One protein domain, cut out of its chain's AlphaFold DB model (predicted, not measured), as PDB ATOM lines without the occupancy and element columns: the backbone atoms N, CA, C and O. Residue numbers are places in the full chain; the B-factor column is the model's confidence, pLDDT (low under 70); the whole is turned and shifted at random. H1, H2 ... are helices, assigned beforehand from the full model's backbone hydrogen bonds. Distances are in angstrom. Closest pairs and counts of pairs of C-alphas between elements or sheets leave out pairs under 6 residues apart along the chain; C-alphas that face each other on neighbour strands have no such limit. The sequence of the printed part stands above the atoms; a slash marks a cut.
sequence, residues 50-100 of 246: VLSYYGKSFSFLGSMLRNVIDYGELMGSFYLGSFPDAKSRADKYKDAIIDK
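This is residues 50 to 100 of the 246 residues of an uncharacterized protein of Bacteroidetes bacterium ADurb.BinA012 (UniProt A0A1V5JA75). The model is a lopsided helical hairpin: the long helix H2 runs along the length of the domain and the shorter helix H3 folds back beside it. The one-turn helix H1 is set off beyond the beginning of H2, the loop of residues 75 to 83 makes the other end, and the tail of residues 91 to 100 leads away from H3 and crosses near the beginning of H2. The printed part has 51 residues with three named helices, in the order H1, H2, H3, and no named strand; its class is all helix. It is only just loose, close to compact, with a radius of gyration of the C-alphas of 12.2 A, and its outline is elongated, spanning 37 by 21 by 18 A.

H1 takes residues 50 to 53, Val 50 to Tyr 53, and measures 5.1 A from first to last C-alpha; C-alpha 50 is at (95.869, 124.690, 99.897). H2 takes residues 59 to 74, Ser 59 to Leu 74, and measures 22.8 A, from C-alpha 59 at (88.604, 124.842, 110.562) to C-alpha 74 at (96.101, 141.954, 123.591). H3 takes residues 84 to 90, Pro 84 to Ala 90, and measures 9.5 A; its last C-alpha, 90, is at (86.215, 133.245, 111.457).

H1 touches no helix. It is only just apart from H2, their closest C-alphas being 8.0 A from each other, and it is apart from H3. H2 and H3 touch, with 14 pairs of C-alphas within 8 A; the closest are those of Gly 62 and Ala 90, 4.6 A apart. Their centres are 9.3 A apart. They run opposite ways at a shallow tilt of 34 degrees, only just short of steep, and form a helical hairpin. In H2 and H3 every O i to N i+4 pair is within hydrogen-bond range; H1, with 4 residues, is too short for such a pair, and its one O i to N i+3 pair is within range.

The two C-alphas farthest apart are those of Gly 55 and Tyr 79, at 37.0 A, and the first and last printed C-alphas, of Val 50 and Lys 100, are 19.0 A apart. The printed part has no cut. The link from H1 to H2, 5 residues, is tight, and the link from H2 to H3, 9 residues, is short. The mean pLDDT of the printed part is 73.9; residue 72, residues 74 to 85, residue 96 and residues 98 to 100 are under 70.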
ATOM      1  N   VAL A  50      94.704 125.409  99.353       89.12
ATOM      2  CA  VAL A  50      95.869 124.690  99.897       89.12
ATOM      3  C   VAL A  50      95.437 123.633 100.917       89.12
ATOM      4  O   VAL A  50      95.872 122.487 100.831       89.12
ATOM      5  N   LEU A  51      94.551 123.975 101.858       87.88
ATOM      6  CA  LEU A  51      94.036 123.017 102.844       87.88
ATOM      7  C   LEU A  51      93.329 121.837 102.169       87.88
ATOM      8  O   LEU A  51      93.573 120.692 102.544       87.88
ATOM      9  N   SER A  52      92.518 122.113 101.145       90.81
ATOM     10  CA  SER A  52      91.841 121.096 100.336       90.81
ATOM     11  C   SER A  52      92.838 120.158  99.652       90.81
ATOM     12  O   SER A  52      92.704 118.940  99.755       90.81
ATOM     13  N   TYR A  53      93.892 120.709  99.039       92.12
ATOM     14  CA  TYR A  53      94.958 119.925  98.408       92.12
ATOM     15  C   TYR A  53      95.632 118.945  99.384       92.12
ATOM     16  O   TYR A  53      95.922 117.808  99.019       92.12
ATOM     17  N   TYR A  54      95.819 119.349 100.644       89.62
ATOM     18  CA  TYR A  54      96.378 118.498 101.702       89.62
ATOM     19  C   TYR A  54      95.335 117.660 102.465       89.62
ATOM     20  O   TYR A  54      95.681 117.015 103.460       89.62
ATOM     21  N   GLY A  55      94.062 117.675 102.054       89.00
ATOM     22  CA  GLY A  55      92.980 116.952 102.730       89.00
ATOM     23  C   GLY A  55      92.725 117.420 104.170       89.00
ATOM     24  O   GLY A  55      92.321 116.627 105.020       89.00
ATOM     25  N   LYS A  56      93.011 118.688 104.481       85.81
ATOM     26  CA  LYS A  56      92.844 119.288 105.813       85.81
ATOM     27  C   LYS A  56      91.514 120.037 105.927       85.81
ATOM     28  O   LYS A  56      91.008 120.593 104.959       85.81
ATOM     29  N   SER A  57      90.965 120.084 107.144       87.50
ATOM     30  CA  SER A  57      89.721 120.810 107.440       87.50
ATOM     31  C   SER A  57      89.883 122.327 107.286       87.50
ATOM     32  O   SER A  57      90.889 122.901 107.701       87.50
ATOM     33  N   PHE A  58      88.863 123.024 106.788       87.38
ATOM     34  CA  PHE A  58      88.885 124.491 106.736       87.38
ATOM     35  C   PHE A  58      88.812 125.154 108.118       87.38
ATOM     36  O   PHE A  58      89.146 126.330 108.254       87.38
ATOM     37  N   SER A  59      88.497 124.392 109.169       86.00
ATOM     38  CA  SER A  59      88.604 124.842 110.562       86.00
ATOM     39  C   SER A  59      90.022 125.301 110.937       86.00
ATOM     40  O   SER A  59      90.164 126.107 111.855       86.00
ATOM     41  N   PHE A  60      91.068 124.867 110.208       83.25
ATOM     42  CA  PHE A  60      92.434 125.405 110.344       83.25
ATOM     43  C   PHE A  60      92.459 126.921 110.104       83.25
ATOM     44  O   PHE A  60      93.041 127.659 110.898       83.25
ATOM     45  N   LEU A  61      91.785 127.396 109.054       85.81
ATOM     46  CA  LEU A  61      91.706 128.821 108.735       85.81
ATOM     47  C   LEU A  61      90.898 129.583 109.793       85.81
ATOM     48  O   LEU A  61      91.336 130.635 110.254       85.81
ATOM     49  N   GLY A  62      89.780 129.016 110.254       86.62
ATOM     50  CA  GLY A  62      88.999 129.576 111.360       86.62
ATOM     51  C   GLY A  62      89.815 129.756 112.644       86.62
ATOM     52  O   GLY A  62      89.786 130.826 113.249       86.62
ATOM     53  N   SER A  63      90.597 128.747 113.043       83.75
ATOM     54  CA  SER A  63      91.509 128.848 114.193       83.75
ATOM     55  C   SER A  63      92.600 129.898 114.000       83.75
ATOM     56  O   SER A  63      92.895 130.646 114.930       83.75
ATOM     57  N   MET A  64      93.188 129.991 112.804       81.38
ATOM     58  CA  MET A  64      94.207 131.005 112.512       81.38
ATOM     59  C   MET A  64      93.646 132.425 112.610       81.38
ATOM     60  O   MET A  64      94.277 133.282 113.225       81.38
ATOM     61  N   LEU A  65      92.446 132.669 112.076       82.75
ATOM     62  CA  LEU A  65      91.779 133.971 112.176       82.75
ATOM     63  C   LEU A  65      91.472 134.345 113.630       82.75
ATOM     64  O   LEU A  65      91.720 135.480 114.027       82.75
ATOM     65  N   ARG A  66      91.012 133.388 114.446       83.12
ATOM     66  CA  ARG A  66      90.806 133.604 115.889       83.12
ATOM     67  C   ARG A  66      92.102 133.971 116.606       83.12
ATOM     68  O   ARG A  66      92.110 134.940 117.347       83.12
ATOM     69  N   ASN A  67      93.211 133.284 116.317       78.44
ATOM     70  CA  ASN A  67      94.517 133.631 116.891       78.44
ATOM     71  C   ASN A  67      94.962 135.059 116.526       78.44
ATOM     72  O   ASN A  67      95.572 135.733 117.352       78.44
ATOM     73  N   VAL A  68      94.669 135.525 115.307       76.62
ATOM     74  CA  VAL A  68      94.969 136.903 114.878       76.62
ATOM     75  C   VAL A  68      94.130 137.921 115.653       76.62
ATOM     76  O   VAL A  68      94.678 138.924 116.106       76.62
ATOM     77  N   ILE A  69      92.832 137.657 115.837       77.44
ATOM     78  CA  ILE A  69      91.926 138.511 116.625       77.44
ATOM     79  C   ILE A  69      92.432 138.614 118.066       77.44
ATOM     80  O   ILE A  69      92.697 139.706 118.557       77.44
ATOM     81  N   ASP A  70      92.658 137.463 118.690       76.88
ATOM     82  CA  ASP A  70      93.161 137.310 120.050       76.88
ATOM     83  C   ASP A  70      94.484 138.060 120.293       76.88
ATOM     84  O   ASP A  70      94.696 138.652 121.353       76.88
ATOM     85  N   TYR A  71      95.394 138.029 119.315       72.94
ATOM     86  CA  TYR A  71      96.657 138.767 119.366       72.94
ATOM     87  C   TYR A  71      96.435 140.279 119.230       72.94
ATOM     88  O   TYR A  71      97.047 141.067 119.952       72.94
ATOM     89  N   GLY A  72      95.543 140.690 118.322       68.81
ATOM     90  CA  GLY A  72      95.178 142.091 118.113       68.81
ATOM     91  C   GLY A  72      94.561 142.740 119.353       68.81
ATOM     92  O   GLY A  72      94.938 143.861 119.702       68.81
ATOM     93  N   GLU A  73      93.676 142.021 120.049       72.62
ATOM     94  CA  GLU A  73      93.047 142.473 121.299       72.62
ATOM     95  C   GLU A  73      94.085 142.730 122.401       72.62
ATOM     96  O   GLU A  73      94.045 143.768 123.062       72.62
ATOM     97  N   LEU A  74      95.064 141.836 122.558       68.94
ATOM     98  CA  LEU A  74      96.101 141.954 123.591       68.94
ATOM     99  C   LEU A  74      97.109 143.073 123.350       68.94
ATOM    100  O   LEU A  74      97.671 143.606 124.303       68.94
ATOM    101  N   MET A  75      97.334 143.441 122.091       65.88
ATOM    102  CA  MET A  75      98.197 144.565 121.729       65.88
ATOM    103  C   MET A  75      97.523 145.926 121.935       65.88
ATOM    104  O   MET A  75      98.118 146.949 121.608       65.88
ATOM    105  N   GLY A  76      96.259 145.967 122.381       55.59
ATOM    106  CA  GLY A  76      95.478 147.207 122.421       55.59
ATOM    107  C   GLY A  76      95.345 147.857 121.040       55.59
ATOM    108  O   GLY A  76      95.025 149.042 120.928       55.59
ATOM    109  N   SER A  77      95.595 147.090 119.972       54.03
ATOM    110  CA  SER A  77      95.645 147.572 118.599       54.03
ATOM    111  C   SER A  77      94.231 147.685 118.028       54.03
ATOM    112  O   SER A  77      93.880 147.088 117.016       54.03
ATOM    113  N   PHE A  78      93.401 148.491 118.691       45.66
ATOM    114  CA  PHE A  78      92.146 149.014 118.148       45.66
ATOM    115  C   PHE A  78      92.388 150.122 117.106       45.66
ATOM    116  O   PHE A  78      91.464 150.530 116.406       45.66
ATOM    117  N   TYR A  79      93.636 150.584 116.958       39.41
ATOM    118  CA  TYR A  79      94.059 151.528 115.916       39.41
ATOM    119  C   TYR A  79      94.093 150.905 114.504       39.41
ATOM    120  O   TYR A  79      94.070 151.621 113.498       39.41
ATOM    121  N   LEU A  80      94.068 149.572 114.420       43.53
ATOM    122  CA  LEU A  80      93.777 148.801 113.212       43.53
ATOM    123  C   LEU A  80      92.257 148.667 113.112       43.53
ATOM    124  O   LEU A  80      91.687 147.725 113.645       43.53
ATOM    125  N   GLY A  81      91.606 149.682 112.542       42.16
ATOM    126  CA  GLY A  81      90.162 149.906 112.631       42.16
ATOM    127  C   GLY A  81      89.303 148.649 112.589       42.16
ATOM    128  O   GLY A  81      88.928 148.232 111.511       42.16
ATOM    129  N   SER A  82      88.926 148.148 113.770       44.66
ATOM    130  CA  SER A  82      88.067 146.988 113.981       44.66
ATOM    131  C   SER A  82      88.614 145.708 113.276       44.66
ATOM    132  O   SER A  82      88.921 145.682 112.090       44.66
ATOM    133  N   PHE A  83      88.614 144.559 113.955       54.09
ATOM    134  CA  PHE A  83      88.801 143.237 113.317       54.09
ATOM    135  C   PHE A  83      87.476 142.559 112.857       54.09
ATOM    136  O   PHE A  83      87.403 141.326 112.855       54.09
ATOM    137  N   PRO A  84      86.375 143.258 112.493       54.28
ATOM    138  CA  PRO A  84      85.082 142.646 112.280       54.28
ATOM    139  C   PRO A  84      85.110 141.826 110.991       54.28
ATOM    140  O   PRO A  84      84.359 140.861 110.887       54.28
ATOM    141  N   ASP A  85      86.020 142.131 110.059       68.19
ATOM    142  CA  ASP A  85      86.249 141.313 108.874       68.19
ATOM    143  C   ASP A  85      86.907 139.983 109.268       68.19
ATOM    144  O   ASP A  85      86.359 138.934 108.938       68.19
ATOM    145  N   ALA A  86      87.974 139.974 110.077       74.31
ATOM    146  CA  ALA A  86      88.561 138.726 110.581       74.31
ATOM    147  C   ALA A  86      87.569 137.911 111.432       74.31
ATOM    148  O   ALA A  86      87.481 136.694 111.268       74.31
ATOM    149  N   LYS A  87      86.774 138.571 112.287       77.69
ATOM    150  CA  LYS A  87      85.739 137.925 113.110       77.69
ATOM    151  C   LYS A  87      84.636 137.303 112.254       77.69
ATOM    152  O   LYS A  87      84.384 136.109 112.362       77.69
ATOM    153  N   SER A  88      84.044 138.070 111.340       81.62
ATOM    154  CA  SER A  88      82.995 137.567 110.440       81.62
ATOM    155  C   SER A  88      83.498 136.482 109.482       81.62
ATOM    156  O   SER A  88      82.737 135.596 109.091       81.62
ATOM    157  N   ARG A  89      84.786 136.508 109.113       83.62
ATOM    158  CA  ARG A  89      85.453 135.428 108.370       83.62
ATOM    159  C   ARG A  89      85.647 134.187 109.245       83.62
ATOM    160  O   ARG A  89      85.368 133.089 108.772       83.62
ATOM    161  N   ALA A  90      86.056 134.346 110.504       84.06
ATOM    162  CA  ALA A  90      86.215 133.245 111.457       84.06
ATOM    163  C   ALA A  90      84.880 132.550 111.777       84.06
ATOM    164  O   ALA A  90      84.842 131.323 111.860       84.06
ATOM    165  N   ASP A  91      83.784 133.307 111.878       84.06
ATOM    166  CA  ASP A  91      82.433 132.797 112.167       84.06
ATOM    167  C   ASP A  91      81.896 131.840 111.086       84.06
ATOM    168  O   ASP A  91      80.999 131.037 111.350       84.06
ATOM    169  N   LYS A  92      82.468 131.859 109.872       85.44
ATOM    170  CA  LYS A  92      82.144 130.891 108.804       85.44
ATOM    171  C   LYS A  92      82.584 129.466 109.147       85.44
ATOM    172  O   LYS A  92      82.077 128.511 108.559       85.44
ATOM    173  N   TYR A  93      83.514 129.317 110.084       83.31
ATOM    174  CA  TYR A  93      84.078 128.037 110.489       83.31
ATOM    175  C   TYR A  93      83.563 127.691 111.883       83.31
ATOM    176  O   TYR A  93      83.993 128.280 112.868       83.31
ATOM    177  N   LYS A  94      82.629 126.739 111.991       71.44
ATOM    178  CA  LYS A  94      82.016 126.384 113.285       71.44
ATOM    179  C   LYS A  94      83.010 125.785 114.277       71.44
ATOM    180  O   LYS A  94      82.935 126.091 115.462       71.44
ATOM    181  N   ASP A  95      83.958 124.995 113.785       72.31
ATOM    182  CA  ASP A  95      84.913 124.310 114.647       72.31
ATOM    183  C   ASP A  95      86.214 125.107 114.769       72.31
ATOM    184  O   ASP A  95      86.685 125.757 113.828       72.31
ATOM    185  N   ALA A  96      86.809 125.057 115.954       68.19
ATOM    186  CA  ALA A  96      88.200 125.412 116.156       68.19
ATOM    187  C   ALA A  96      89.005 124.120 116.198       68.19
ATOM    188  O   ALA A  96      88.613 123.138 116.828       68.19
ATOM    189  N   ILE A  97      90.151 124.123 115.540       72.44
ATOM    190  CA  ILE A  97      91.153 123.097 115.775       72.44
ATOM    191  C   ILE A  97      91.761 123.358 117.137       72.44
ATOM    192  O   ILE A  97      92.391 124.392 117.362       72.44
ATOM    193  N   ILE A  98      91.498 122.413 118.031       63.59
ATOM    194  CA  ILE A  98      92.014 122.377 119.396       63.59
ATOM    195  C   ILE A  98      93.359 121.641 119.419       63.59
ATOM    196  O   ILE A  98      94.201 121.924 120.267       63.59
ATOM    197  N   ASP A  99      93.576 120.736 118.459       65.44
ATOM    198  CA  ASP A  99      94.762 119.892 118.405       65.44
ATOM    199  C   ASP A  99      95.970 120.693 117.901       65.44
ATOM    200  O   ASP A  99      96.114 120.994 116.710       65.44
ATOM    201  N   LYS A 100      96.805 121.119 118.848       69.94
ATOM    202  CA  LYS A 100      98.046 121.838 118.576       69.94
ATOM    203  C   LYS A 100      99.157 120.818 118.392       69.94
ATOM    204  O   LYS A 100      99.377 119.962 119.241       69.94
TER     205      LYS A 100